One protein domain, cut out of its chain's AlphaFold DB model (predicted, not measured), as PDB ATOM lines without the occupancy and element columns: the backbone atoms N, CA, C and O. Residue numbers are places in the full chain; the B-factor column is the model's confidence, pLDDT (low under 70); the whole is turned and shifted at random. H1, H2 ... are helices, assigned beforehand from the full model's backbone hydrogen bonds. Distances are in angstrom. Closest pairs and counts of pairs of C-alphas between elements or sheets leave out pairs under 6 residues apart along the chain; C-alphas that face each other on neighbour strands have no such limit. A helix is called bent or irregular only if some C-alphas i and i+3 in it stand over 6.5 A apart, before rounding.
ATOM      1  N   PRO A 474     -25.024 -72.129 -11.306       89.62
ATOM      2  CA  PRO A 474     -25.412 -73.126 -12.304       89.62
ATOM      3  C   PRO A 474     -26.902 -73.060 -12.675       89.62
ATOM      4  O   PRO A 474     -27.240 -73.231 -13.841       89.62
ATOM      5  N   GLU A 475     -27.782 -72.741 -11.721       90.12
ATOM      6  CA  GLU A 475     -29.229 -72.617 -11.958       90.12
ATOM      7  C   GLU A 475     -29.557 -71.452 -12.900       90.12
ATOM      8  O   GLU A 475     -30.245 -71.635 -13.901       90.12
ATOM      9  N   LYS A 476     -28.987 -70.264 -12.648       87.19
ATOM     10  CA  LYS A 476     -29.156 -69.102 -13.539       87.19
ATOM     11  C   LYS A 476     -28.550 -69.345 -14.919       87.19
ATOM     12  O   LYS A 476     -29.091 -68.883 -15.917       87.19
ATOM     13  N   ALA A 477     -27.437 -70.075 -14.983       85.94
ATOM     14  CA  ALA A 477     -26.793 -70.445 -16.238       85.94
ATOM     15  C   ALA A 477     -27.623 -71.439 -17.069       85.94
ATOM     16  O   ALA A 477     -27.571 -71.379 -18.299       85.94
ATOM     17  N   ALA A 478     -28.359 -72.346 -16.416       88.00
ATOM     18  CA  ALA A 478     -29.318 -73.232 -17.070       88.00
ATOM     19  C   ALA A 478     -30.541 -72.443 -17.559       88.00
ATOM     20  O   ALA A 478     -30.889 -72.535 -18.731       88.00
ATOM     21  N   GLN A 479     -31.095 -71.572 -16.711       89.00
ATOM     22  CA  GLN A 479     -32.211 -70.698 -17.077       89.00
ATOM     23  C   GLN A 479     -31.881 -69.796 -18.280       89.00
ATOM     24  O   GLN A 479     -32.687 -69.664 -19.196       89.00
ATOM     25  N   GLU A 480     -30.689 -69.191 -18.308       87.25
ATOM     26  CA  GLU A 480     -30.200 -68.420 -19.458       87.25
ATOM     27  C   GLU A 480     -30.177 -69.276 -20.734       87.25
ATOM     28  O   GLU A 480     -30.616 -68.821 -21.790       87.25
ATOM     29  N   ALA A 481     -29.683 -70.515 -20.650       86.81
ATOM     30  CA  ALA A 481     -29.613 -71.412 -21.798       86.81
ATOM     31  C   ALA A 481     -31.010 -71.770 -22.330       86.81
ATOM     32  O   ALA A 481     -31.225 -71.688 -23.539       86.81
ATOM     33  N   ASP A 482     -31.953 -72.081 -21.441       91.00
ATOM     34  CA  ASP A 482     -33.336 -72.399 -21.809       91.00
ATOM     35  C   ASP A 482     -34.020 -71.203 -22.491       91.00
ATOM     36  O   ASP A 482     -34.686 -71.352 -23.519       91.00
ATOM     37  N   LEU A 483     -33.808 -69.990 -21.969       91.25
ATOM     38  CA  LEU A 483     -34.332 -68.758 -22.562       91.25
ATOM     39  C   LEU A 483     -33.722 -68.475 -23.942       91.25
ATOM     40  O   LEU A 483     -34.446 -68.089 -24.860       91.25
ATOM     41  N   LEU A 484     -32.417 -68.697 -24.124       88.06
ATOM     42  CA  LEU A 484     -31.768 -68.562 -25.431       88.06
ATOM     43  C   LEU A 484     -32.282 -69.600 -26.441       88.06
ATOM     44  O   LEU A 484     -32.439 -69.277 -27.619       88.06
ATOM     45  N   ASP A 485     -32.602 -70.818 -26.001       89.88
ATOM     46  CA  ASP A 485     -33.238 -71.827 -26.854       89.88
ATOM     47  C   ASP A 485     -34.675 -71.426 -27.231       89.88
ATOM     48  O   ASP A 485     -35.062 -71.543 -28.397       89.88
ATOM     49  N   CYS A 486     -35.438 -70.839 -26.304       92.81
ATOM     50  CA  CYS A 486     -36.748 -70.252 -26.609       92.81
ATOM     51  C   CYS A 486     -36.637 -69.101 -27.618       92.81
ATOM     52  O   CYS A 486     -37.455 -68.986 -28.534       92.81
ATOM     53  N   TYR A 487     -35.601 -68.267 -27.485       91.56
ATOM     54  CA  TYR A 487     -35.345 -67.164 -28.402       91.56
ATOM     55  C   TYR A 487     -35.038 -67.667 -29.814       91.56
ATOM     56  O   TYR A 487     -35.581 -67.118 -30.767       91.56
ATOM     57  N   ARG A 488     -34.265 -68.750 -29.975       89.94
ATOM     58  CA  ARG A 488     -34.013 -69.362 -31.295       89.94
ATOM     59  C   ARG A 488     -35.299 -69.805 -31.993       89.94
ATOM     60  O   ARG A 488     -35.443 -69.598 -33.195       89.94
ATOM     61  N   VAL A 489     -36.243 -70.384 -31.249       92.31
ATOM     62  CA  VAL A 489     -37.560 -70.759 -31.795       92.31
ATOM     63  C   VAL A 489     -38.338 -69.514 -32.224       92.31
ATOM     64  O   VAL A 489     -38.894 -69.479 -33.319       92.31
ATOM     65  N   LEU A 490     -38.353 -68.473 -31.390       92.56
ATOM     66  CA  LEU A 490     -39.031 -67.218 -31.714       92.56
ATOM     67  C   LEU A 490     -38.383 -66.504 -32.912       92.56
ATOM     68  O   LEU A 490     -39.086 -65.937 -33.742       92.56
ATOM     69  N   GLN A 491     -37.060 -66.576 -33.042       89.38
ATOM     70  CA  GLN A 491     -36.308 -66.024 -34.164       89.38
ATOM     71  C   GLN A 491     -36.737 -66.650 -35.497       89.38
ATOM     72  O   GLN A 491     -36.872 -65.926 -36.480       89.38
ATOM     73  N   ALA A 492     -36.997 -67.963 -35.530       89.06
ATOM     74  CA  ALA A 492     -37.528 -68.635 -36.717       89.06
ATOM     75  C   ALA A 492     -38.928 -68.114 -37.090       89.06
ATOM     76  O   ALA A 492     -39.177 -67.812 -38.250       89.06
ATOM     77  N   GLN A 493     -39.801 -67.906 -36.098       91.06
ATOM     78  CA  GLN A 493     -41.146 -67.349 -36.314       91.06
ATOM     79  C   GLN A 493     -41.107 -65.908 -36.844       91.06
ATOM     80  O   GLN A 493     -41.920 -65.533 -37.684       91.06
ATOM     81  N   ILE A 494     -40.167 -65.090 -36.356       87.94
ATOM     82  CA  ILE A 494     -39.951 -63.729 -36.868       87.94
ATOM     83  C   ILE A 494     -39.503 -63.782 -38.334       87.94
ATOM     84  O   ILE A 494     -40.045 -63.054 -39.157       87.94
ATOM     85  N   ALA A 495     -38.561 -64.671 -38.668       85.88
ATOM     86  CA  ALA A 495     -38.066 -64.822 -40.034       85.88
ATOM     87  C   ALA A 495     -39.155 -65.302 -41.014       85.88
ATOM     88  O   ALA A 495     -39.207 -64.827 -42.146       85.88
ATOM     89  N   GLU A 496     -40.043 -66.205 -40.586       86.81
ATOM     90  CA  GLU A 496     -41.212 -66.634 -41.370       86.81
ATOM     91  C   GLU A 496     -42.159 -65.457 -41.667       86.81
ATOM     92  O   GLU A 496     -42.541 -65.237 -42.815       86.81
ATOM     93  N   GLU A 497     -42.469 -64.637 -40.659       85.75
ATOM     94  CA  GLU A 497     -43.330 -63.452 -40.807       85.75
ATOM     95  C   GLU A 497     -42.695 -62.351 -41.687       85.75
ATOM     96  O   GLU A 497     -43.396 -61.578 -42.349       85.75
ATOM     97  N   THR A 525     -48.379 -52.274 -44.090       55.94
ATOM     98  CA  THR A 525     -48.691 -53.568 -43.459       55.94
ATOM     99  C   THR A 525     -50.194 -53.715 -43.237       55.94
ATOM    100  O   THR A 525     -50.815 -52.846 -42.616       55.94
ATOM    101  N   HIS A 526     -50.777 -54.832 -43.682       72.00
ATOM    102  CA  HIS A 526     -52.175 -55.174 -43.401       72.00
ATOM    103  C   HIS A 526     -52.432 -55.137 -41.874       72.00
ATOM    104  O   HIS A 526     -51.565 -55.578 -41.113       72.00
ATOM    105  N   PRO A 527     -53.589 -54.650 -41.379       80.38
ATOM    106  CA  PRO A 527     -53.864 -54.542 -39.939       80.38
ATOM    107  C   PRO A 527     -53.622 -55.841 -39.154       80.38
ATOM    108  O   PRO A 527     -53.111 -55.818 -38.033       80.38
ATOM    109  N   GLU A 528     -53.928 -56.989 -39.762       83.56
ATOM    110  CA  GLU A 528     -53.672 -58.308 -39.173       83.56
ATOM    111  C   GLU A 528     -52.181 -58.623 -39.028       83.56
ATOM    112  O   GLU A 528     -51.767 -59.207 -38.026       83.56
ATOM    113  N   GLN A 529     -51.371 -58.210 -40.003       82.50
ATOM    114  CA  GLN A 529     -49.924 -58.388 -40.002       82.50
ATOM    115  C   GLN A 529     -49.281 -57.550 -38.894       82.50
ATOM    116  O   GLN A 529     -48.496 -58.051 -38.091       82.50
ATOM    117  N   ARG A 530     -49.712 -56.289 -38.764       85.50
ATOM    118  CA  ARG A 530     -49.306 -55.412 -37.659       85.50
ATOM    119  C   ARG A 530     -49.656 -56.029 -36.300       85.50
ATOM    120  O   ARG A 530     -48.829 -56.033 -35.393       85.50
ATOM    121  N   ALA A 531     -50.844 -56.623 -36.164       88.25
ATOM    122  CA  ALA A 531     -51.241 -57.314 -34.938       88.25
ATOM    123  C   ALA A 531     -50.392 -58.569 -34.647       88.25
ATOM    124  O   ALA A 531     -50.065 -58.825 -33.487       88.25
ATOM    125  N   ARG A 532     -50.011 -59.349 -35.671       89.94
ATOM    126  CA  ARG A 532     -49.098 -60.502 -35.529       89.94
ATOM    127  C   ARG A 532     -47.715 -60.064 -35.056       89.94
ATOM    128  O   ARG A 532     -47.237 -60.581 -34.047       89.94
ATOM    129  N   ARG A 533     -47.123 -59.062 -35.709       90.81
ATOM    130  CA  ARG A 533     -45.809 -58.510 -35.338       90.81
ATOM    131  C   ARG A 533     -45.797 -57.948 -33.921       90.81
ATOM    132  O   ARG A 533     -44.868 -58.226 -33.169       90.81
ATOM    133  N   ARG A 534     -46.868 -57.271 -33.497       92.56
ATOM    134  CA  ARG A 534     -46.993 -56.770 -32.119       92.56
ATOM    135  C   ARG A 534     -47.060 -57.896 -31.078       92.56
ATOM    136  O   ARG A 534     -46.463 -57.780 -30.010       92.56
ATOM    137  N   ARG A 535     -47.720 -59.021 -31.395       94.44
ATOM    138  CA  ARG A 535     -47.701 -60.226 -30.540       94.44
ATOM    139  C   ARG A 535     -46.302 -60.832 -30.434       94.44
ATOM    140  O   ARG A 535     -45.901 -61.222 -29.339       94.44
ATOM    141  N   LEU A 536     -45.558 -60.898 -31.540       94.62
ATOM    142  CA  LEU A 536     -44.164 -61.357 -31.532       94.62
ATOM    143  C   LEU A 536     -43.272 -60.425 -30.698       94.62
ATOM    144  O   LEU A 536     -42.511 -60.915 -29.870       94.62
ATOM    145  N   ALA A 537     -43.430 -59.105 -30.843       94.81
ATOM    146  CA  ALA A 537     -42.708 -58.109 -30.049       94.81
ATOM    147  C   ALA A 537     -42.975 -58.267 -28.543       94.81
ATOM    148  O   ALA A 537     -42.036 -58.270 -27.754       94.81
ATOM    149  N   THR A 538     -44.236 -58.488 -28.152       95.56
ATOM    150  CA  THR A 538     -44.622 -58.702 -26.743       95.56
ATOM    151  C   THR A 538     -43.948 -59.952 -26.166       95.56
ATOM    152  O   THR A 538     -43.310 -59.893 -25.120       95.56
ATOM    153  N   ARG A 539     -44.004 -61.081 -26.889       96.12
ATOM    154  CA  ARG A 539     -43.332 -62.328 -26.476       96.12
ATOM    155  C   ARG A 539     -41.815 -62.159 -26.379       96.12
ATOM    156  O   ARG A 539     -41.185 -62.722 -25.487       96.12
ATOM    157  N   LEU A 540     -41.218 -61.393 -27.293       95.50
ATOM    158  CA  LEU A 540     -39.785 -61.109 -27.276       95.50
ATOM    159  C   LEU A 540     -39.397 -60.208 -26.094       95.50
ATOM    160  O   LEU A 540     -38.370 -60.459 -25.471       95.50
ATOM    161  N   GLN A 541     -40.220 -59.214 -25.744       94.75
ATOM    162  CA  GLN A 541     -40.036 -58.381 -24.546       94.75
ATOM    163  C   GLN A 541     -40.075 -59.207 -23.257       94.75
ATOM    164  O   GLN A 541     -39.207 -59.037 -22.400       94.75
ATOM    165  N   GLU A 542     -41.037 -60.123 -23.125       94.06
ATOM    166  CA  GLU A 542     -41.122 -61.039 -21.980       94.06
ATOM    167  C   GLU A 542     -39.847 -61.882 -21.856       94.06
ATOM    168  O   GLU A 542     -39.234 -61.946 -20.788       94.06
ATOM    169  N   LEU A 543     -39.385 -62.457 -22.968       94.00
ATOM    170  CA  LEU A 543     -38.166 -63.261 -23.006       94.00
ATOM    171  C   LEU A 543     -36.926 -62.427 -22.639       94.00
ATOM    172  O   LEU A 543     -36.119 -62.847 -21.808       94.00
ATOM    173  N   LEU A 544     -36.804 -61.220 -23.196       92.06
ATOM    174  CA  LEU A 544     -35.743 -60.261 -22.880       92.06
ATOM    175  C   LEU A 544     -35.722 -59.884 -21.397       92.06
ATOM    176  O   LEU A 544     -34.645 -59.794 -20.810       92.06
ATOM    177  N   SER A 545     -36.889 -59.706 -20.774       91.06
ATOM    178  CA  SER A 545     -36.975 -59.426 -19.338       91.06
ATOM    179  C   SER A 545     -36.403 -60.579 -18.506       91.06
ATOM    180  O   SER A 545     -35.554 -60.348 -17.644       91.06
ATOM    181  N   GLY A 546     -36.757 -61.823 -18.851       90.44
ATOM    182  CA  GLY A 546     -36.220 -63.024 -18.215       90.44
ATOM    183  C   GLY A 546     -34.714 -63.180 -18.427       90.44
ATOM    184  O   GLY A 546     -33.989 -63.490 -17.482       90.44
ATOM    185  N   LEU A 547     -34.217 -62.911 -19.641       88.00
ATOM    186  CA  LEU A 547     -32.782 -62.943 -19.937       88.00
ATOM    187  C   LEU A 547     -32.023 -61.880 -19.143       88.00
ATOM    188  O   LEU A 547     -30.964 -62.169 -18.586       88.00
ATOM    189  N   ARG A 548     -32.561 -60.660 -19.050       86.12
ATOM    190  CA  ARG A 548     -31.964 -59.571 -18.272       86.12
ATOM    191  C   ARG A 548     -31.887 -59.922 -16.789       86.12
ATOM    192  O   ARG A 548     -30.867 -59.654 -16.164       86.12
ATOM    193  N   ASP A 549     -32.911 -60.563 -16.235       84.69
ATOM    194  CA  ASP A 549     -32.896 -61.012 -14.841       84.69
ATOM    195  C   ASP A 549     -31.939 -62.194 -14.608       84.69
ATOM    196  O   ASP A 549     -31.187 -62.193 -13.626       84.69
ATOM    197  N   ALA A 550     -31.880 -63.157 -15.533       82.38
ATOM    198  CA  ALA A 550     -30.934 -64.276 -15.477       82.38
ATOM    199  C   ALA A 550     -29.468 -63.806 -15.564       82.38
ATOM    200  O   ALA A 550     -28.581 -64.377 -14.921       82.38
ATOM    201  N   THR A 551     -29.217 -62.727 -16.311       76.19
ATOM    202  CA  THR A 551     -27.886 -62.132 -16.529       76.19
ATOM    203  C   THR A 551     -27.568 -60.949 -15.601       76.19
ATOM    204  O   THR A 551     -26.457 -60.412 -15.645       76.19
ATOM    205  N   ARG A 552     -28.497 -60.564 -14.714       72.88
ATOM    206  CA  ARG A 552     -28.415 -59.361 -13.871       72.88
ATOM    207  C   ARG A 552     -27.164 -59.333 -12.986       72.88
ATOM    208  O   ARG A 552     -26.807 -60.326 -12.350       72.88
ATOM    209  N   GLY A 553     -26.537 -58.155 -12.897       61.28
ATOM    210  CA  GLY A 553     -25.406 -57.878 -11.999       61.28
ATOM    211  C   GLY A 553     -24.013 -58.188 -12.559       61.28
ATOM    212  O   GLY A 553     -23.055 -58.215 -11.790       61.28
ATOM    213  N   ARG A 554     -23.868 -58.448 -13.867       61.59
ATOM    214  CA  ARG A 554     -22.566 -58.663 -14.529       61.59
ATOM    215  C   ARG A 554     -22.574 -58.069 -15.937       61.59
ATOM    216  O   ARG A 554     -23.327 -58.524 -16.792       61.59
ATOM    217  N   VAL A 555     -21.691 -57.110 -16.197       51.53
ATOM    218  CA  VAL A 555     -21.689 -56.343 -17.458       51.53
ATOM    219  C   VAL A 555     -21.100 -57.127 -18.637       51.53
ATOM    220  O   VAL A 555     -21.497 -56.933 -19.781       51.53
ATOM    221  N   TRP A 556     -20.251 -58.120 -18.365       55.41
ATOM    222  CA  TRP A 556     -19.620 -58.975 -19.377       55.41
ATOM    223  C   TRP A 556     -20.601 -59.819 -20.222       55.41
ATOM    224  O   TRP A 556     -20.175 -60.446 -21.185       55.41
ATOM    225  N   ARG A 557     -21.902 -59.870 -19.887       60.50
ATOM    226  CA  ARG A 557     -22.864 -60.865 -20.420       60.50
ATOM    227  C   ARG A 557     -24.013 -60.321 -21.249       60.50
ATOM    228  O   ARG A 557     -24.809 -61.099 -21.769       60.50
ATOM    229  N   ALA A 558     -24.090 -59.007 -21.411       64.50
ATOM    230  CA  ALA A 558     -25.165 -58.398 -22.177       64.50
ATOM    231  C   ALA A 558     -25.038 -58.652 -23.696       64.50
ATOM    232  O   ALA A 558     -26.016 -58.502 -24.415       64.50
ATOM    233  N   ALA A 559     -23.898 -59.162 -24.184       70.38
ATOM    234  CA  ALA A 559     -23.678 -59.498 -25.597       70.38
ATOM    235  C   ALA A 559     -24.796 -60.357 -26.214       70.38
ATOM    236  O   ALA A 559     -25.203 -60.130 -27.353       70.38
ATOM    237  N   ALA A 560     -25.314 -61.323 -25.448       74.62
ATOM    238  CA  ALA A 560     -26.391 -62.212 -25.882       74.62
ATOM    239  C   ALA A 560     -27.747 -61.492 -26.025       74.62
ATOM    240  O   ALA A 560     -28.632 -61.985 -26.720       74.62
ATOM    241  N   LEU A 561     -27.907 -60.322 -25.398       85.31
ATOM    242  CA  LEU A 561     -29.110 -59.491 -25.465       85.31
ATOM    243  C   LEU A 561     -29.138 -58.603 -26.713       85.31
ATOM    244  O   LEU A 561     -30.220 -58.212 -27.146       85.31
ATOM    245  N   TYR A 562     -27.980 -58.323 -27.322       87.69
ATOM    246  CA  TYR A 562     -27.868 -57.435 -28.481       87.69
ATOM    247  C   TYR A 562     -28.836 -57.808 -29.605       87.69
ATOM    248  O   TYR A 562     -29.649 -56.991 -30.039       87.69
ATOM    249  N   ARG A 563     -28.750 -59.051 -30.096       88.19
ATOM    250  CA  ARG A 563     -29.545 -59.487 -31.250       88.19
ATOM    251  C   ARG A 563     -31.049 -59.515 -30.934       88.19
ATOM    252  O   ARG A 563     -31.797 -58.974 -31.751       88.19
ATOM    253  N   PRO A 564     -31.492 -60.040 -29.773       91.12
ATOM    254  CA  PRO A 564     -32.871 -59.899 -29.318       91.12
ATOM    255  C   PRO A 564     -33.379 -58.448 -29.279       91.12
ATOM    256  O   PRO A 564     -34.454 -58.179 -29.808       91.12
ATOM    257  N   TYR A 565     -32.621 -57.502 -28.710       93.69
ATOM    258  CA  TYR A 565     -33.049 -56.099 -28.635       93.69
ATOM    259  C   TYR A 565     -33.148 -55.433 -30.011       93.69
ATOM    260  O   TYR A 565     -34.115 -54.720 -30.270       93.69
ATOM    261  N   VAL A 566     -32.205 -55.702 -30.922       91.94
ATOM    262  CA  VAL A 566     -32.281 -55.193 -32.303       91.94
ATOM    263  C   VAL A 566     -33.541 -55.702 -33.009       91.94
ATOM    264  O   VAL A 566     -34.247 -54.909 -33.622       91.94
ATOM    265  N   GLN A 567     -33.861 -56.994 -32.889       92.31
ATOM    266  CA  GLN A 567     -35.074 -57.552 -33.500       92.31
ATOM    267  C   GLN A 567     -36.355 -57.004 -32.871       92.31
ATOM    268  O   GLN A 567     -37.338 -56.766 -33.570       92.31
ATOM    269  N   LEU A 568     -36.349 -56.778 -31.554       95.31
ATOM    270  CA  LEU A 568     -37.464 -56.127 -30.879       95.31
ATOM    271  C   LEU A 568     -37.688 -54.717 -31.438       95.31
ATOM    272  O   LEU A 568     -38.819 -54.369 -31.771       95.31
ATOM    273  N   ALA A 569     -36.618 -53.935 -31.572       94.62
ATOM    274  CA  ALA A 569     -36.686 -52.590 -32.123       94.62
ATOM    275  C   ALA A 569     -37.237 -52.589 -33.558       94.62
ATOM    276  O   ALA A 569     -38.133 -51.809 -33.868       94.62
ATOM    277  N   GLU A 570     -36.776 -53.505 -34.415       92.00
ATOM    278  CA  GLU A 570     -37.255 -53.657 -35.798       92.00
ATOM    279  C   GLU A 570     -38.757 -54.010 -35.855       92.00
ATOM    280  O   GLU A 570     -39.516 -53.397 -36.616       92.00
ATOM    281  N   LEU A 571     -39.222 -54.930 -34.997       91.69
ATOM    282  CA  LEU A 571     -40.640 -55.290 -34.886       91.69
ATOM    283  C   LEU A 571     -41.504 -54.113 -34.419       91.69
ATOM    284  O   LEU A 571     -42.525 -53.826 -35.051       91.69
ATOM    285  N   LEU A 572     -41.099 -53.427 -33.346       92.25
ATOM    286  CA  LEU A 572     -41.805 -52.266 -32.792       92.25
ATOM    287  C   LEU A 572     -41.873 -51.124 -33.804       92.25
ATOM    288  O   LEU A 572     -42.948 -50.576 -34.052       92.25
ATOM    289  N   GLN A 573     -40.757 -50.846 -34.482       90.00
ATOM    290  CA  GLN A 573     -40.702 -49.846 -35.539       90.00
ATOM    291  C   GLN A 573     -41.722 -50.187 -36.630       90.00
ATOM    292  O   GLN A 573     -42.479 -49.312 -37.051       90.00
ATOM    293  N   SER A 574     -41.797 -51.456 -37.059       88.12
ATOM    294  CA  SER A 574     -42.771 -51.918 -38.068       88.12
ATOM    295  C   SER A 574     -44.223 -51.846 -37.615       88.12
ATOM    296  O   SER A 574     -45.135 -51.787 -38.437       88.12
ATOM    297  N   CYS A 575     -44.441 -51.790 -36.305       88.06
ATOM    298  CA  CYS A 575     -45.741 -51.550 -35.710       88.06
ATOM    299  C   CYS A 575     -46.046 -50.057 -35.527       88.06
ATOM    300  O   CYS A 575     -47.138 -49.742 -35.061       88.06
ATOM    301  N   GLY A 576     -45.145 -49.144 -35.906       86.56
ATOM    302  CA  GLY A 576     -45.272 -47.700 -35.682       86.56
ATOM    303  C   GLY A 576     -45.028 -47.266 -34.231       86.56
ATOM    304  O   GLY A 576     -45.317 -46.122 -33.891       86.56
ATOM    305  N   ASP A 577     -44.510 -48.164 -33.391       90.12
ATOM    306  CA  ASP A 577     -44.186 -47.928 -31.982       90.12
ATOM    307  C   ASP A 577     -42.747 -47.379 -31.900       90.12
ATOM    308  O   ASP A 577     -41.802 -48.063 -31.504       90.12
ATOM    309  N   PHE A 578     -42.549 -46.162 -32.429       90.56
ATOM    310  CA  PHE A 578     -41.215 -45.599 -32.693       90.56
ATOM    311  C   PHE A 578     -40.418 -45.272 -31.431       90.56
ATOM    312  O   PHE A 578     -39.195 -45.400 -31.449       90.56
ATOM    313  N   GLN A 579     -41.084 -44.855 -30.351       90.69
ATOM    314  CA  GLN A 579     -40.400 -44.521 -29.104       90.69
ATOM    315  C   GLN A 579     -39.844 -45.788 -28.446       90.69
ATOM    316  O   GLN A 579     -38.657 -45.856 -28.145       90.69
ATOM    317  N   GLU A 580     -40.671 -46.820 -28.307       93.31
ATOM    318  CA  GLU A 580     -40.276 -48.111 -27.750       93.31
ATOM    319  C   GLU A 580     -39.229 -48.798 -28.637       93.31
ATOM    320  O   GLU A 580     -38.317 -49.455 -28.135       93.31
ATOM    321  N   ALA A 581     -39.315 -48.621 -29.961       93.94
ATOM    322  CA  ALA A 581     -38.277 -49.073 -30.881       93.94
ATOM    323  C   ALA A 581     -36.942 -48.353 -30.643       93.94
ATOM    324  O   ALA A 581     -35.892 -48.994 -30.631       93.94
ATOM    325  N   ALA A 582     -36.972 -47.033 -30.446       92.94
ATOM    326  CA  ALA A 582     -35.778 -46.251 -30.164       92.94
ATOM    327  C   ALA A 582     -35.137 -46.682 -28.837       92.94
ATOM    328  O   ALA A 582     -33.949 -46.989 -28.817       92.94
ATOM    329  N   GLU A 583     -35.927 -46.809 -27.770       93.38
ATOM    330  CA  GLU A 583     -35.485 -47.308 -26.461       93.38
ATOM    331  C   GLU A 583     -34.901 -48.731 -26.553       93.38
ATOM    332  O   GLU A 583     -33.848 -49.008 -25.979       93.38
ATOM    333  N   ALA A 584     -35.504 -49.621 -27.348       94.12
ATOM    334  CA  ALA A 584     -34.956 -50.955 -27.592       94.12
ATOM    335  C   ALA A 584     -33.597 -50.921 -28.323       94.12
ATOM    336  O   ALA A 584     -32.729 -51.744 -28.027       94.12
ATOM    337  N   TYR A 585     -33.363 -49.968 -29.235       94.62
ATOM    338  CA  TYR A 585     -32.028 -49.760 -29.811       94.62
ATOM    339  C   TYR A 585     -31.022 -49.230 -28.780       94.62
ATOM    340  O   TYR A 585     -29.865 -49.648 -28.806       94.62
ATOM    341  N   GLU A 586     -31.427 -48.355 -27.857       92.06
ATOM    342  CA  GLU A 586     -30.541 -47.893 -26.775       92.06
ATOM    343  C   GLU A 586     -30.123 -49.053 -25.860       92.06
ATOM    344  O   GLU A 586     -28.945 -49.190 -25.529       92.06
ATOM    345  N   GLU A 587     -31.054 -49.948 -25.524       90.25
ATOM    346  CA  GLU A 587     -30.768 -51.177 -24.772       90.25
ATOM    347  C   GLU A 587     -29.849 -52.127 -25.558       90.25
ATOM    348  O   GLU A 587     -28.875 -52.660 -25.013       90.25
ATOM    349  N   ALA A 588     -30.075 -52.284 -26.870       90.94
ATOM    350  CA  ALA A 588     -29.161 -53.027 -27.739       90.94
ATOM    351  C   ALA A 588     -27.746 -52.431 -27.702       90.94
ATOM    352  O   ALA A 588     -26.769 -53.176 -27.622       90.94
ATOM    353  N   PHE A 589     -27.619 -51.103 -27.727       90.38
ATOM    354  CA  PHE A 589     -26.327 -50.431 -27.626       90.38
ATOM    355  C   PHE A 589     -25.671 -50.673 -26.265       90.38
ATOM    356  O   PHE A 589     -24.508 -51.076 -26.204       90.38
ATOM    357  N   GLY A 590     -26.421 -50.490 -25.174       85.25
ATOM    358  CA  GLY A 590     -25.947 -50.738 -23.814       85.25
ATOM    359  C   GLY A 590     -25.417 -52.161 -23.639       85.25
ATOM    360  O   GLY A 590     -24.421 -52.374 -22.951       85.25
ATOM    361  N   SER A 591     -26.015 -53.120 -24.348       84.75
ATOM    362  CA  SER A 591     -25.610 -54.523 -24.320       84.75
ATOM    363  C   SER A 591     -24.254 -54.829 -24.985       84.75
ATOM    364  O   SER A 591     -23.629 -55.851 -24.690       84.75
ATOM    365  N   LEU A 592     -23.767 -53.930 -25.850       84.69
ATOM    366  CA  LEU A 592     -22.454 -54.023 -26.497       84.69
ATOM    367  C   LEU A 592     -21.322 -53.422 -25.656       84.69
ATOM    368  O   LEU A 592     -20.155 -53.700 -25.939       84.69
ATOM    369  N   ALA A 593     -21.653 -52.585 -24.671       76.19
ATOM    370  CA  ALA A 593     -20.701 -51.817 -23.882       76.19
ATOM    371  C   ALA A 593     -20.396 -52.508 -22.546       76.19
ATOM    372  O   ALA A 593     -21.223 -52.551 -21.637       76.19
ATOM    373  N   GLN A 594     -19.175 -53.020 -22.409       70.44
ATOM    374  CA  GLN A 594     -18.706 -53.727 -21.222       70.44
ATOM    375  C   GLN A 594     -18.021 -52.789 -20.229       70.44
ATOM    376  O   GLN A 594     -17.049 -52.121 -20.573       70.44
ATOM    377  N   GLN A 595     -18.487 -52.756 -18.978       60.97
ATOM    378  CA  GLN A 595     -17.733 -52.136 -17.886       60.97
ATOM    379  C   GLN A 595     -16.568 -53.039 -17.502       60.97
ATOM    380  O   GLN A 595     -16.734 -54.248 -17.338       60.97
ATOM    381  N   ARG A 596     -15.399 -52.426 -17.344       52.16
ATOM    382  CA  ARG A 596     -14.219 -53.082 -16.802       52.16
ATOM    383  C   ARG A 596     -14.398 -53.192 -15.290       52.16
ATOM    384  O   ARG A 596     -14.476 -52.173 -14.613       52.16
ATOM    385  N   ASP A 597     -14.455 -54.411 -14.768       43.69
ATOM    386  CA  ASP A 597     -14.244 -54.621 -13.336       43.69
ATOM    387  C   ASP A 597     -12.756 -54.341 -13.058       43.69
ATOM    388  O   ASP A 597     -11.886 -55.133 -13.418       43.69
ATOM    389  N   ALA A 621     -15.379 -28.415 -39.477       36.78
ATOM    390  CA  ALA A 621     -15.139 -29.868 -39.554       36.78
ATOM    391  C   ALA A 621     -14.309 -30.456 -38.384       36.78
ATOM    392  O   ALA A 621     -14.537 -31.597 -37.985       36.78
ATOM    393  N   GLY A 622     -13.391 -29.675 -37.794       37.75
ATOM    394  CA  GLY A 622     -12.624 -30.070 -36.602       37.75
ATOM    395  C   GLY A 622     -13.403 -30.002 -35.278       37.75
ATOM    396  O   GLY A 622     -13.197 -30.831 -34.396       37.75
ATOM    397  N   GLU A 623     -14.340 -29.067 -35.142       41.56
ATOM    398  CA  GLU A 623     -15.182 -28.897 -33.951       41.56
ATOM    399  C   GLU A 623     -16.327 -29.925 -33.912       41.56
ATOM    400  O   GLU A 623     -16.675 -30.439 -32.848       41.56
ATOM    401  N   ALA A 624     -16.863 -30.301 -35.079       46.09
ATOM    402  CA  ALA A 624     -17.870 -31.357 -35.203       46.09
ATOM    403  C   ALA A 624     -17.319 -32.731 -34.777       46.09
ATOM    404  O   ALA A 624     -18.013 -33.504 -34.114       46.09
ATOM    405  N   ALA A 625     -16.052 -33.020 -35.097       49.59
ATOM    406  CA  ALA A 625     -15.373 -34.239 -34.661       49.59
ATOM    407  C   ALA A 625     -15.162 -34.276 -33.135       49.59
ATOM    408  O   ALA A 625     -15.335 -35.326 -32.519       49.59
ATOM    409  N   ALA A 626     -14.848 -33.132 -32.517       52.41
ATOM    410  CA  ALA A 626     -14.713 -33.017 -31.066       52.41
ATOM    411  C   ALA A 626     -16.060 -33.211 -30.345       52.41
ATOM    412  O   ALA A 626     -16.136 -33.978 -29.387       52.41
ATOM    413  N   ALA A 627     -17.141 -32.599 -30.838       57.25
ATOM    414  CA  ALA A 627     -18.486 -32.793 -30.291       57.25
ATOM    415  C   ALA A 627     -18.975 -34.248 -30.440       57.25
ATOM    416  O   ALA A 627     -19.555 -34.806 -29.509       57.25
ATOM    417  N   ALA A 628     -18.684 -34.892 -31.575       59.19
ATOM    418  CA  ALA A 628     -18.974 -36.309 -31.796       59.19
ATOM    419  C   ALA A 628     -18.181 -37.223 -30.845       59.19
ATOM    420  O   ALA A 628     -18.726 -38.189 -30.312       59.19
ATOM    421  N   ALA A 629     -16.910 -36.900 -30.583       58.94
ATOM    422  CA  ALA A 629     -16.095 -37.620 -29.609       58.94
ATOM    423  C   ALA A 629     -16.637 -37.469 -28.178       58.94
ATOM    424  O   ALA A 629     -16.685 -38.456 -27.450       58.94
ATOM    425  N   VAL A 630     -17.098 -36.272 -27.797       62.75
ATOM    426  CA  VAL A 630     -17.743 -36.024 -26.494       62.75
ATOM    427  C   VAL A 630     -19.058 -36.791 -26.373       62.75
ATOM    428  O   VAL A 630     -19.286 -37.419 -25.348       62.75
ATOM    429  N   ALA A 631     -19.897 -36.809 -27.413       59.53
ATOM    430  CA  ALA A 631     -21.141 -37.580 -27.416       59.53
ATOM    431  C   ALA A 631     -20.880 -39.089 -27.277       59.53
ATOM    432  O   ALA A 631     -21.470 -39.746 -26.421       59.53
ATOM    433  N   ALA A 632     -19.934 -39.632 -28.049       60.59
ATOM    434  CA  ALA A 632     -19.546 -41.035 -27.934       60.59
ATOM    435  C   ALA A 632     -18.945 -41.357 -26.556       60.59
ATOM    436  O   ALA A 632     -19.270 -42.393 -25.981       60.59
ATOM    437  N   ALA A 633     -18.115 -40.472 -26.002       61.38
ATOM    438  CA  ALA A 633     -17.568 -40.623 -24.656       61.38
ATOM    439  C   ALA A 633     -18.649 -40.515 -23.569       61.38
ATOM    440  O   ALA A 633     -18.591 -41.253 -22.594       61.38
ATOM    441  N   ALA A 634     -19.661 -39.662 -23.738       57.69
ATOM    442  CA  ALA A 634     -20.773 -39.531 -22.799       57.69
ATOM    443  C   ALA A 634     -21.658 -40.788 -22.767       57.69
ATOM    444  O   ALA A 634     -22.153 -41.165 -21.708       57.69
ATOM    445  N   VAL A 635     -21.843 -41.450 -23.914       62.53
ATOM    446  CA  VAL A 635     -22.684 -42.653 -24.024       62.53
ATOM    447  C   VAL A 635     -21.915 -43.931 -23.668       62.53
ATOM    448  O   VAL A 635     -22.458 -44.826 -23.021       62.53
ATOM    449  N   VAL A 636     -20.648 -44.041 -24.072       65.56
ATOM    450  CA  VAL A 636     -19.823 -45.236 -23.817       65.56
ATOM    451  C   VAL A 636     -19.111 -45.166 -22.464       65.56
ATOM    452  O   VAL A 636     -18.931 -46.197 -21.816       65.56
ATOM    453  N   GLY A 637     -18.714 -43.978 -22.008       67.94
ATOM    454  CA  GLY A 637     -17.832 -43.808 -20.852       67.94
ATOM    455  C   GLY A 637     -16.499 -44.543 -21.039       67.94
ATOM    456  O   GLY A 637     -15.956 -44.593 -22.144       67.94
ATOM    457  N   ASP A 638     -16.022 -45.185 -19.970       63.41
ATOM    458  CA  ASP A 638     -14.813 -46.032 -19.961       63.41
ATOM    459  C   ASP A 638     -15.076 -47.489 -20.394       63.41
ATOM    460  O   ASP A 638     -14.247 -48.382 -20.189       63.41
ATOM    461  N   ARG A 639     -16.247 -47.772 -20.976       73.06
ATOM    462  CA  ARG A 639     -16.637 -49.135 -21.353       73.06
ATOM    463  C   ARG A 639     -15.927 -49.592 -22.624       73.06
ATOM    464  O   ARG A 639     -15.784 -48.843 -23.588       73.06
ATOM    465  N   GLN A 640     -15.553 -50.866 -22.658       77.56
ATOM    466  CA  GLN A 640     -15.033 -51.504 -23.860       77.56
ATOM    467  C   GLN A 640     -16.184 -52.048 -24.713       77.56
ATOM    468  O   GLN A 640     -17.067 -52.737 -24.208       77.56
ATOM    469  N   LEU A 641     -16.177 -51.765 -26.016       81.94
ATOM    470  CA  LEU A 641     -17.179 -52.302 -26.937       81.94
ATOM    471  C   LEU A 641     -16.783 -53.697 -27.427       81.94
ATOM    472  O   LEU A 641     -15.666 -53.896 -27.897       81.94
ATOM    473  N   LEU A 642     -17.728 -54.634 -27.375       81.56
ATOM    474  CA  LEU A 642     -17.571 -55.991 -27.916       81.56
ATOM    475  C   LEU A 642     -17.540 -56.043 -29.443       81.56
ATOM    476  O   LEU A 642     -16.900 -56.906 -30.029       81.56
ATOM    477  N   SER A 643     -18.315 -55.165 -30.074       84.69
ATOM    478  CA  SER A 643     -18.400 -55.035 -31.526       84.69
ATOM    479  C   SER A 643     -18.588 -53.555 -31.855       84.69
ATOM    480  O   SER A 643     -19.729 -53.078 -31.916       84.69
ATOM    481  N   PRO A 644     -17.487 -52.800 -32.028       86.62
ATOM    482  CA  PRO A 644     -17.534 -51.407 -32.463       86.62
ATOM    483  C   PRO A 644     -18.408 -51.201 -33.699       86.62
ATOM    484  O   PRO A 644     -19.184 -50.248 -33.761       86.62
ATOM    485  N   GLY A 645     -18.357 -52.132 -34.653       85.75
ATOM    486  CA  GLY A 645     -19.159 -52.029 -35.864       85.75
ATOM    487  C   GLY A 645     -20.665 -52.142 -35.620       85.75
ATOM    488  O   GLY A 645     -21.448 -51.327 -36.116       85.75
ATOM    489  N   SER A 646     -21.079 -53.102 -34.789       87.00
ATOM    490  CA  SER A 646     -22.476 -53.238 -34.357       87.00
ATOM    491  C   SER A 646     -22.951 -52.029 -33.550       87.00
ATOM    492  O   SER A 646     -24.117 -51.652 -33.661       87.00
ATOM    493  N   ALA A 647     -22.059 -51.413 -32.767       89.88
ATOM    494  CA  ALA A 647     -22.361 -50.230 -31.967       89.88
ATOM    495  C   ALA A 647     -22.630 -49.004 -32.847       89.88
ATOM    496  O   ALA A 647     -23.612 -48.300 -32.616       89.88
ATOM    497  N   VAL A 648     -21.827 -48.788 -33.899       91.56
ATOM    498  CA  VAL A 648     -22.087 -47.735 -34.897       91.56
ATOM    499  C   VAL A 648     -23.446 -47.956 -35.562       91.56
ATOM    500  O   VAL A 648     -24.255 -47.033 -35.611       91.56
ATOM    501  N   LEU A 649     -23.723 -49.177 -36.033       90.00
ATOM    502  CA  LEU A 649     -24.984 -49.484 -36.714       90.00
ATOM    503  C   LEU A 649     -26.200 -49.222 -35.817       90.00
ATOM    504  O   LEU A 649     -27.175 -48.619 -36.260       90.00
ATOM    505  N   VAL A 650     -26.149 -49.661 -34.557       92.06
ATOM    506  CA  VAL A 650     -27.248 -49.432 -33.613       92.06
ATOM    507  C   VAL A 650     -27.385 -47.961 -33.246       92.06
ATOM    508  O   VAL A 650     -28.511 -47.485 -33.180       92.06
ATOM    509  N   ALA A 651     -26.288 -47.217 -33.094       93.69
ATOM    510  CA  ALA A 651     -26.355 -45.777 -32.858       93.69
ATOM    511  C   ALA A 651     -27.036 -45.033 -34.025       93.69
ATOM    512  O   ALA A 651     -27.892 -44.181 -33.793       93.69
ATOM    513  N   VAL A 652     -26.742 -45.403 -35.280       93.62
ATOM    514  CA  VAL A 652     -27.446 -44.845 -36.452       93.62
ATOM    515  C   VAL A 652     -28.930 -45.220 -36.434       93.62
ATOM    516  O   VAL A 652     -29.786 -44.352 -36.610       93.62
ATOM    517  N   LYS A 653     -29.260 -46.491 -36.170       92.56
ATOM    518  CA  LYS A 653     -30.656 -46.949 -36.084       92.56
ATOM    519  C   LYS A 653     -31.434 -46.252 -34.960       92.56
ATOM    520  O   LYS A 653     -32.577 -45.862 -35.184       92.56
ATOM    521  N   ALA A 654     -30.814 -46.033 -33.801       93.25
ATOM    522  CA  ALA A 654     -31.395 -45.280 -32.692       93.25
ATOM    523  C   ALA A 654     -31.677 -43.826 -33.093       93.25
ATOM    524  O   ALA A 654     -32.775 -43.330 -32.849       93.25
ATOM    525  N   ALA A 655     -30.734 -43.157 -33.770       93.50
ATOM    526  CA  ALA A 655     -30.930 -41.792 -34.256       93.50
ATOM    527  C   ALA A 655     -32.142 -41.688 -35.199       93.50
ATOM    528  O   ALA A 655     -32.979 -40.797 -35.028       93.50
ATOM    529  N   VAL A 656     -32.261 -42.625 -36.150       92.12
ATOM    530  CA  VAL A 656     -33.400 -42.702 -37.081       92.12
ATOM    531  C   VAL A 656     -34.703 -43.013 -36.349       92.12
ATOM    532  O   VAL A 656     -35.726 -42.405 -36.637       92.12
ATOM    533  N   ALA A 657     -34.702 -43.943 -35.395       91.62
ATOM    534  CA  ALA A 657     -35.905 -44.257 -34.629       91.62
ATOM    535  C   ALA A 657     -36.398 -43.032 -33.839       91.62
ATOM    536  O   ALA A 657     -37.582 -42.707 -33.907       91.62
ATOM    537  N   TRP A 658     -35.489 -42.288 -33.196       93.00
ATOM    538  CA  TRP A 658     -35.812 -41.035 -32.510       93.00
ATOM    539  C   TRP A 658     -36.318 -39.938 -33.453       93.00
ATOM    540  O   TRP A 658     -37.207 -39.184 -33.061       93.00
ATOM    541  N   SER A 659     -35.822 -39.859 -34.697       91.50
ATOM    542  CA  SER A 659     -36.301 -38.848 -35.654       91.50
ATOM    543  C   SER A 659     -37.741 -39.104 -36.111       91.50
ATOM    544  O   SER A 659     -38.450 -38.168 -36.480       91.50
ATOM    545  N   LEU A 660     -38.195 -40.360 -36.032       89.88
ATOM    546  CA  LEU A 660     -39.564 -40.774 -36.352       89.88
ATOM    547  C   LEU A 660     -40.549 -40.576 -35.190       89.88
ATOM    548  O   LEU A 660     -41.758 -40.711 -35.393       89.88
ATOM    549  N   VAL A 661     -40.074 -40.241 -33.985       87.31
ATOM    550  CA  VAL A 661     -40.937 -39.944 -32.833       87.31
ATOM    551  C   VAL A 661     -41.635 -38.597 -33.063       87.31
ATOM    552  O   VAL A 661     -41.132 -37.521 -32.736       87.31
ATOM    553  N   GLY A 662     -42.809 -38.661 -33.690       70.19
ATOM    554  CA  GLY A 662     -43.663 -37.511 -33.973       70.19
ATOM    555  C   GLY A 662     -44.528 -37.077 -32.779       70.19
ATOM    556  O   GLY A 662     -44.631 -37.786 -31.776       70.19
ATOM    557  N   PRO A 663     -45.200 -35.913 -32.875       56.78
ATOM    558  CA  PRO A 663     -46.218 -35.530 -31.901       56.78
ATOM    559  C   PRO A 663     -47.377 -36.539 -31.926       56.78
ATOM    560  O   PRO A 663     -47.801 -36.972 -32.999       56.78
ATOM    561  N   ALA A 664     -47.910 -36.885 -30.749       52.16
ATOM    562  CA  ALA A 664     -49.115 -37.706 -30.639       52.16
ATOM    563  C   ALA A 664     -50.248 -37.117 -31.513       52.16
ATOM    564  O   ALA A 664     -50.352 -35.887 -31.627       52.16
ATOM    565  N   PRO A 665     -51.089 -37.950 -32.155       51.41
ATOM    566  CA  PRO A 665     -52.151 -37.460 -33.026       51.41
ATOM    567  C   PRO A 665     -53.037 -36.443 -32.294       51.41
ATOM    568  O   PRO A 665     -53.459 -36.664 -31.162       51.41
ATOM    569  N   ARG A 666     -53.356 -35.326 -32.967       49.31
ATOM    570  CA  ARG A 666     -54.184 -34.224 -32.428       49.31
ATOM    571  C   ARG A 666     -55.605 -34.641 -32.023       49.31
ATOM    572  O   ARG A 666     -56.317 -33.850 -31.415       49.31
ATOM    573  N   PHE A 667     -56.020 -35.854 -32.375       48.38
ATOM    574  CA  PHE A 667     -57.352 -36.391 -32.138       48.38
ATOM    575  C   PHE A 667     -57.243 -37.729 -31.399       48.38
ATOM    576  O   PHE A 667     -57.185 -38.789 -32.015       48.38
ATOM    577  N   GLY A 668     -57.192 -37.665 -30.071       45.47
ATOM    578  CA  GLY A 668     -57.222 -38.831 -29.189       45.47
ATOM    579  C   GLY A 668     -57.209 -38.387 -27.728       45.47
ATOM    580  O   GLY A 668     -56.362 -37.589 -27.345       45.47
ATOM    581  N   GLY A 669     -58.189 -38.843 -26.947       48.88
ATOM    582  CA  GLY A 669     -58.602 -38.384 -25.607       48.88
ATOM    583  C   GLY A 669     -57.594 -38.360 -24.442       48.88
ATOM    584  O   GLY A 669     -58.055 -38.361 -23.306       48.88
ATOM    585  N   ASP A 670     -56.277 -38.305 -24.652       52.06
ATOM    586  CA  ASP A 670     -55.293 -38.567 -23.583       52.06
ATOM    587  C   ASP A 670     -54.920 -37.363 -22.694       52.06
ATOM    588  O   ASP A 670     -54.036 -37.465 -21.850       52.06
ATOM    589  N   GLY A 671     -55.568 -36.201 -22.832       58.66
ATOM    590  CA  GLY A 671     -55.363 -35.072 -21.902       58.66
ATOM    591  C   GLY A 671     -53.938 -34.484 -21.867       58.66
ATOM    592  O   GLY A 671     -53.624 -33.684 -20.985       58.66
ATOM    593  N   ILE A 672     -53.069 -34.848 -22.815       65.38
ATOM    594  CA  ILE A 672     -51.686 -34.365 -22.894       65.38
ATOM    595  C   ILE A 672     -51.682 -32.917 -23.398       65.38
ATOM    596  O   ILE A 672     -52.197 -32.615 -24.475       65.38
ATOM    597  N   THR A 673     -51.088 -32.004 -22.625       77.50
ATOM    598  CA  THR A 673     -51.022 -30.580 -22.979       77.50
ATOM    599  C   THR A 673     -50.097 -30.337 -24.177       77.50
ATOM    600  O   THR A 673     -49.125 -31.062 -24.391       77.50
ATOM    601  N   TRP A 674     -50.345 -29.266 -24.938       74.06
ATOM    602  CA  TRP A 674     -49.457 -28.845 -26.035       74.06
ATOM    603  C   TRP A 674     -48.001 -28.651 -25.570       74.06
ATOM    604  O   TRP A 674     -47.069 -29.034 -26.270       74.06
ATOM    605  N   GLN A 675     -47.799 -28.128 -24.353       78.56
ATOM    606  CA  GLN A 675     -46.466 -27.960 -23.761       78.56
ATOM    607  C   GLN A 675     -45.749 -29.295 -23.524       78.56
ATOM    608  O   GLN A 675     -44.536 -29.379 -23.702       78.56
ATOM    609  N   GLU A 676     -46.477 -30.336 -23.116       77.88
ATOM    610  CA  GLU A 676     -45.927 -31.682 -22.937       77.88
ATOM    611  C   GLU A 676     -45.592 -32.328 -24.291       77.88
ATOM    612  O   GLU A 676     -44.535 -32.939 -24.434       77.88
ATOM    613  N   GLN A 677     -46.426 -32.118 -25.317       74.81
ATOM    614  CA  GLN A 677     -46.131 -32.575 -26.681       74.81
ATOM    615  C   GLN A 677     -44.873 -31.909 -27.255       74.81
ATOM    616  O   GLN A 677     -44.031 -32.594 -27.836       74.81
ATOM    617  N   GLU A 678     -44.707 -30.596 -27.066       80.50
ATOM    618  CA  GLU A 678     -43.521 -29.886 -27.552       80.50
ATOM    619  C   GLU A 678     -42.260 -30.284 -26.766       80.50
ATOM    620  O   GLU A 678     -41.210 -30.488 -27.373       80.50
ATOM    621  N   ARG A 679     -42.358 -30.503 -25.441       82.19
ATOM    622  CA  ARG A 679     -41.240 -31.043 -24.640       82.19
ATOM    623  C   ARG A 679     -40.793 -32.417 -25.133       82.19
ATOM    624  O   ARG A 679     -39.597 -32.627 -25.313       82.19
ATOM    625  N   ARG A 680     -41.730 -33.334 -25.393       81.94
ATOM    626  CA  ARG A 680     -41.417 -34.671 -25.931       81.94
ATOM    627  C   ARG A 680     -40.763 -34.596 -27.305       81.94
ATOM    628  O   ARG A 680     -39.773 -35.277 -27.551       81.94
ATOM    629  N   ARG A 681     -41.277 -33.730 -28.178       82.44
ATOM    630  CA  ARG A 681     -40.710 -33.500 -29.509       82.44
ATOM    631  C   ARG A 681     -39.280 -32.971 -29.433       82.44
ATOM    632  O   ARG A 681     -38.421 -33.423 -30.185       82.44
ATOM    633  N   GLU A 682     -39.015 -32.013 -28.551       85.81
ATOM    634  CA  GLU A 682     -37.669 -31.463 -28.401       85.81
ATOM    635  C   GLU A 682     -36.703 -32.478 -27.773       85.81
ATOM    636  O   GLU A 682     -35.576 -32.613 -28.246       85.81
ATOM    637  N   ALA A 683     -37.160 -33.269 -26.798       85.31
ATOM    638  CA  ALA A 683     -36.382 -34.374 -26.237       85.31
ATOM    639  C   ALA A 683     -36.011 -35.423 -27.304       85.31
ATOM    640  O   ALA A 683     -34.857 -35.849 -27.366       85.31
ATOM    641  N   ALA A 684     -36.947 -35.784 -28.191       87.38
ATOM    642  CA  ALA A 684     -36.680 -36.695 -29.303       87.38
ATOM    643  C   ALA A 684     -35.606 -36.139 -30.255       87.38
ATOM    644  O   ALA A 684     -34.641 -36.837 -30.559       87.38
ATOM    645  N   LYS A 685     -35.686 -34.856 -30.644       88.88
ATOM    646  CA  LYS A 685     -34.645 -34.211 -31.473       88.88
ATOM    647  C   LYS A 685     -33.275 -34.204 -30.796       88.88
ATOM    648  O   LYS A 685     -32.260 -34.401 -31.466       88.88
ATOM    649  N   GLN A 686     -33.228 -33.943 -29.488       89.06
ATOM    650  CA  GLN A 686     -31.979 -33.981 -28.725       89.06
ATOM    651  C   GLN A 686     -31.374 -35.388 -28.741       89.06
ATOM    652  O   GLN A 686     -30.184 -35.527 -29.025       89.06
ATOM    653  N   ARG A 687     -32.192 -36.429 -28.535       89.56
ATOM    654  CA  ARG A 687     -31.747 -37.826 -28.636       89.56
ATOM    655  C   ARG A 687     -31.290 -38.200 -30.047       89.56
ATOM    656  O   ARG A 687     -30.239 -38.820 -30.177       89.56
ATOM    657  N   THR A 688     -31.987 -37.767 -31.101       91.38
ATOM    658  CA  THR A 688     -31.538 -37.961 -32.492       91.38
ATOM    659  C   THR A 688     -30.131 -37.406 -32.712       91.38
ATOM    660  O   THR A 688     -29.259 -38.120 -33.204       91.38
ATOM    661  N   ARG A 689     -29.881 -36.152 -32.303       90.44
ATOM    662  CA  ARG A 689     -28.562 -35.511 -32.447       90.44
ATOM    663  C   ARG A 689     -27.485 -36.225 -31.634       90.44
ATOM    664  O   ARG A 689     -26.380 -36.417 -32.135       90.44
ATOM    665  N   LEU A 690     -27.806 -36.629 -30.404       89.69
ATOM    666  CA  LEU A 690     -26.893 -37.367 -29.531       89.69
ATOM    667  C   LEU A 690     -26.450 -38.685 -30.175       89.69
ATOM    668  O   LEU A 690     -25.255 -38.980 -30.215       89.69
ATOM    669  N   TRP A 691     -27.394 -39.469 -30.695       91.75
ATOM    670  CA  TRP A 691     -27.103 -40.772 -31.286       91.75
ATOM    671  C   TRP A 691     -26.400 -40.670 -32.645       91.75
ATOM    672  O   TRP A 691     -25.487 -41.455 -32.904       91.75
ATOM    673  N   GLU A 692     -26.716 -39.667 -33.475       92.75
ATOM    674  CA  GLU A 692     -25.940 -39.394 -34.696       92.75
ATOM    675  C   GLU A 692     -24.488 -39.018 -34.353       92.75
ATOM    676  O   GLU A 692     -23.542 -39.572 -34.921       92.75
ATOM    677  N   ALA A 693     -24.296 -38.115 -33.386       90.38
ATOM    678  CA  ALA A 693     -22.972 -37.715 -32.921       90.38
ATOM    679  C   ALA A 693     -22.199 -38.903 -32.323       90.38
ATOM    680  O   ALA A 693     -21.014 -39.075 -32.609       90.38
ATOM    681  N   THR A 694     -22.881 -39.770 -31.570       89.88
ATOM    682  CA  THR A 694     -22.324 -41.018 -31.028       89.88
ATOM    683  C   THR A 694     -21.857 -41.947 -32.146       89.88
ATOM    684  O   THR A 694     -20.719 -42.411 -32.112       89.88
ATOM    685  N   ALA A 695     -22.675 -42.172 -33.180       91.50
ATOM    686  CA  ALA A 695     -22.305 -43.003 -34.325       91.50
ATOM    687  C   ALA A 695     -21.052 -42.475 -35.043       91.50
ATOM    688  O   ALA A 695     -20.121 -43.238 -35.306       91.50
ATOM    689  N   ARG A 696     -20.991 -41.162 -35.301       91.00
ATOM    690  CA  ARG A 696     -19.830 -40.510 -35.930       91.00
ATOM    691  C   ARG A 696     -18.580 -40.572 -35.055       91.00
ATOM    692  O   ARG A 696     -17.490 -40.807 -35.573       91.00
ATOM    693  N   GLY A 697     -18.723 -40.379 -33.744       88.75
ATOM    694  CA  GLY A 697     -17.615 -40.445 -32.790       88.75
ATOM    695  C   GLY A 697     -17.029 -41.852 -32.682       88.75
ATOM    696  O   GLY A 697     -15.811 -42.025 -32.734       88.75
ATOM    697  N   LEU A 698     -17.893 -42.869 -32.619       88.81
ATOM    698  CA  LEU A 698     -17.491 -44.274 -32.676       88.81
ATOM    699  C   LEU A 698     -16.806 -44.612 -33.998       88.81
ATOM    700  O   LEU A 698     -15.754 -45.247 -33.990       88.81
ATOM    701  N   TRP A 699     -17.355 -44.142 -35.120       89.56
ATOM    702  CA  TRP A 699     -16.730 -44.325 -36.423       89.56
ATOM    703  C   TRP A 699     -15.308 -43.763 -36.452       89.56
ATOM    704  O   TRP A 699     -14.364 -44.506 -36.711       89.56
ATOM    705  N   CYS A 700     -15.147 -42.486 -36.086       86.56
ATOM    706  CA  CYS A 700     -13.844 -41.827 -35.991       86.56
ATOM    707  C   CYS A 700     -12.842 -42.618 -35.147       86.56
ATOM    708  O   CYS A 700     -11.672 -42.728 -35.512       86.56
ATOM    709  N   ARG A 701     -13.304 -43.147 -34.010       85.38
ATOM    710  CA  ARG A 701     -12.460 -43.853 -33.047       85.38
ATOM    711  C   ARG A 701     -11.999 -45.216 -33.554       85.38
ATOM    712  O   ARG A 701     -10.833 -45.537 -33.369       85.38
ATOM    713  N   TYR A 702     -12.876 -46.017 -34.156       85.31
ATOM    714  CA  TYR A 702     -12.580 -47.426 -34.464       85.31
ATOM    715  C   TYR A 702     -12.275 -47.699 -35.942       85.31
ATOM    716  O   TYR A 702     -11.529 -48.624 -36.250       85.31
ATOM    717  N   PHE A 703     -12.791 -46.868 -36.848       85.00
ATOM    718  CA  PHE A 703     -12.673 -47.030 -38.303       85.00
ATOM    719  C   PHE A 703     -11.928 -45.861 -38.968       85.00
ATOM    720  O   PHE A 703     -11.880 -45.757 -40.189       85.00
ATOM    721  N   GLY A 704     -11.313 -44.988 -38.163       80.19
ATOM    722  CA  GLY A 704     -10.545 -43.834 -38.625       80.19
ATOM    723  C   GLY A 704     -11.399 -42.588 -38.875       80.19
ATOM    724  O   GLY A 704     -12.620 -42.632 -38.992       80.19
ATOM    725  N   GLY A 705     -10.741 -41.431 -38.977       76.94
ATOM    726  CA  GLY A 705     -11.392 -40.120 -39.120       76.94
ATOM    727  C   GLY A 705     -12.042 -39.841 -40.482       76.94
ATOM    728  O   GLY A 705     -12.314 -38.683 -40.795       76.94
ATOM    729  N   ASN A 706     -12.268 -40.858 -41.319       81.69
ATOM    730  CA  ASN A 706     -12.797 -40.667 -42.665       81.69
ATOM    731  C   ASN A 706     -14.328 -40.511 -42.648       81.69
ATOM    732  O   ASN A 706     -15.075 -41.483 -42.767       81.69
ATOM    733  N   GLN A 707     -14.788 -39.267 -42.492       83.81
ATOM    734  CA  GLN A 707     -16.214 -38.927 -42.501       83.81
ATOM    735  C   GLN A 707     -16.871 -39.145 -43.868       83.81
ATOM    736  O   GLN A 707     -18.045 -39.490 -43.921       83.81
ATOM    737  N   GLU A 708     -16.126 -38.997 -44.965       84.94
ATOM    738  CA  GLU A 708     -16.654 -39.246 -46.309       84.94
ATOM    739  C   GLU A 708     -17.080 -40.715 -46.464       84.94
ATOM    740  O   GLU A 708     -18.149 -41.006 -46.999       84.94
ATOM    741  N   LEU A 709     -16.279 -41.645 -45.932       83.50
ATOM    742  CA  LEU A 709     -16.607 -43.068 -45.943       83.50
ATOM    743  C   LEU A 709     -17.815 -43.386 -45.047       83.50
ATOM    744  O   LEU A 709     -18.694 -44.134 -45.470       83.50
ATOM    745  N   PHE A 710     -17.910 -42.778 -43.858       87.75
ATOM    746  CA  PHE A 710     -19.102 -42.892 -43.005       87.75
ATOM    747  C   PHE A 710     -20.365 -42.433 -43.744       87.75
ATOM    748  O   PHE A 710     -21.369 -43.144 -43.778       87.75
ATOM    749  N   GLU A 711     -20.311 -41.263 -44.385       86.56
ATOM    750  CA  GLU A 711     -21.449 -40.719 -45.124       86.56
ATOM    751  C   GLU A 711     -21.856 -41.593 -46.306       86.56
ATOM    752  O   GLU A 711     -23.049 -41.777 -46.540       86.56
ATOM    753  N   ALA A 712     -20.889 -42.174 -47.018       81.69
ATOM    754  CA  ALA A 712     -21.172 -43.110 -48.100       81.69
ATOM    755  C   ALA A 712     -21.886 -44.377 -47.595       81.69
ATOM    756  O   ALA A 712     -22.837 -44.833 -48.229       81.69
ATOM    757  N   ARG A 713     -21.467 -44.924 -46.444       81.62
ATOM    758  CA  ARG A 713     -22.019 -46.169 -45.878       81.62
ATOM    759  C   ARG A 713     -23.394 -46.008 -45.234       81.62
ATOM    760  O   ARG A 713     -24.183 -46.950 -45.273       81.62
ATOM    761  N   PHE A 714     -23.686 -44.832 -44.681       86.81
ATOM    762  CA  PHE A 714     -24.950 -44.532 -43.997       86.81
ATOM    763  C   PHE A 714     -25.812 -43.509 -44.754       86.81
ATOM    764  O   PHE A 714     -26.653 -42.819 -44.176       86.81
ATOM    765  N   ALA A 715     -25.613 -43.378 -46.070       84.75
ATOM    766  CA  ALA A 715     -26.257 -42.345 -46.882       84.75
ATOM    767  C   ALA A 715     -27.795 -42.378 -46.809       84.75
ATOM    768  O   ALA A 715     -28.436 -41.328 -46.898       84.75
ATOM    769  N   VAL A 716     -28.393 -43.567 -46.662       84.25
ATOM    770  CA  VAL A 716     -29.850 -43.746 -46.587       84.25
ATOM    771  C   VAL A 716     -30.388 -43.248 -45.248       84.25
ATOM    772  O   VAL A 716     -31.267 -42.384 -45.248       84.25
ATOM    773  N   SER A 717     -29.855 -43.713 -44.115       86.81
ATOM    774  CA  SER A 717     -30.297 -43.223 -42.804       86.81
ATOM    775  C   SER A 717     -29.977 -41.749 -42.601       86.81
ATOM    776  O   SER A 717     -30.840 -41.006 -42.149       86.81
ATOM    777  N   LEU A 718     -28.794 -41.283 -43.011       86.69
ATOM    778  CA  LEU A 718     -28.437 -39.865 -42.907       86.69
ATOM    779  C   LEU A 718     -29.346 -38.972 -43.760       86.69
ATOM    780  O   LEU A 718     -29.620 -37.841 -43.371       86.69
ATOM    781  N   ARG A 719     -29.847 -39.457 -44.903       85.50
ATOM    782  CA  ARG A 719     -30.864 -38.730 -45.677       85.50
ATOM    783  C   ARG A 719     -32.179 -38.633 -44.906       85.50
ATOM    784  O   ARG A 719     -32.708 -37.537 -44.802       85.50
ATOM    785  N   ARG A 720     -32.642 -39.732 -44.303       83.81
ATOM    786  CA  ARG A 720     -33.856 -39.750 -43.462       83.81
ATOM    787  C   ARG A 720     -33.760 -38.868 -42.218       83.81
ATOM    788  O   ARG A 720     -34.784 -38.459 -41.701       83.81
ATOM    789  N   LEU A 721     -32.555 -38.627 -41.705       85.31
ATOM    790  CA  LEU A 721     -32.337 -37.690 -40.599       85.31
ATOM    791  C   LEU A 721     -32.410 -36.221 -41.042       85.31
ATOM    792  O   LEU A 721     -32.640 -35.345 -40.210       85.31
ATOM    793  N   ARG A 722     -32.148 -35.949 -42.328       82.62
ATOM    794  CA  ARG A 722     -32.175 -34.602 -42.920       82.62
ATOM    795  C   ARG A 722     -33.562 -34.219 -43.444       82.62
ATOM    796  O   ARG A 722     -33.868 -33.028 -43.457       82.62
ATOM    797  N   GLU A 723     -34.322 -35.203 -43.926       75.94
ATOM    798  CA  GLU A 723     -35.753 -35.104 -44.270       75.94
ATOM    799  C   GLU A 723     -36.608 -34.930 -43.009       75.94
ATOM    800  O   GLU A 723     -37.535 -34.085 -43.055       75.94
TER     801      GLU A 723
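This is residues 474 to 497, 525 to 597 and 621 to 723 of the 723 residues of a protein of Chlamydomonas reinhardtii (UniProt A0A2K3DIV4). Six helices stand side by side in a single row, H1, H2, H3, H4, H6 and H7, each running against the one before. At the H7 end of the row, H5 crosses H7, while the short H8 and H9 pack on H7 and H6. The printed part has 200 residues, with nine named helices, H1 to H9 in chain order, and no named strand: all helix. It is compact, with a radius of gyration of the C-alphas of 18.1 A, and spans 51 by 50 by 31 A.

H1, residues 474 to 497, begins at C-alpha 474 (-25.412, -73.126, -12.304) and is 35.0 A long. H2 is residues 527 to 550, 34.9 A; H3, 559 to 574; H4, 578 to 592; H5, 621 to 636; H6, 644 to 659. H7, residues 674 to 703, is 42.8 A long. H8 is residues 707 to 713 and H9 715 to 722, ending at C-alpha 722 (-32.175, -34.602, -42.920). H3 is only just irregular: C-alphas 560 and 563 are 6.8 A apart.

H1, H2, H3, H4 and H6 form an up and down bundle, each helix running against the one before. H1 touches H2, closest C-alphas Lys 476 and Ala 550, 5.5 A. H3 touches H4 at a shallow tilt of 14 degrees, C-alphas 569 and 581 closest at 4.1 A. H6 and H7 form a hairpin, C-alphas 655 and 688 closest at 4.3 A. H5 touches residues 690 to 701 of H7, about perpendicular at 78 degrees, C-alphas 632 and 694 closest at 4.2 A. H8 touches H7, C-alphas 710 and 699 closest at 7.1 A; H9 touches H6, C-alphas 721 and 656 closest at 6.2 A. H1 and H7 are apart. Every O i to N i+4 pair is within hydrogen-bond range in H1, H2, H6, H7, H8 and H9; H3 has 10 of 12, H4 10 of 11, H5 11 of 12.

C-alphas 475 and 621, the farthest apart, are 52.8 A apart. Residues 498 to 524 and 598 to 620 are not printed; the gaps are 11.6 A and 36.1 A. The link from H6 to H7 is long. Mean pLDDT of the printed part is 81.3, with residues 621 to 638 and 663 to 672 among those under 70.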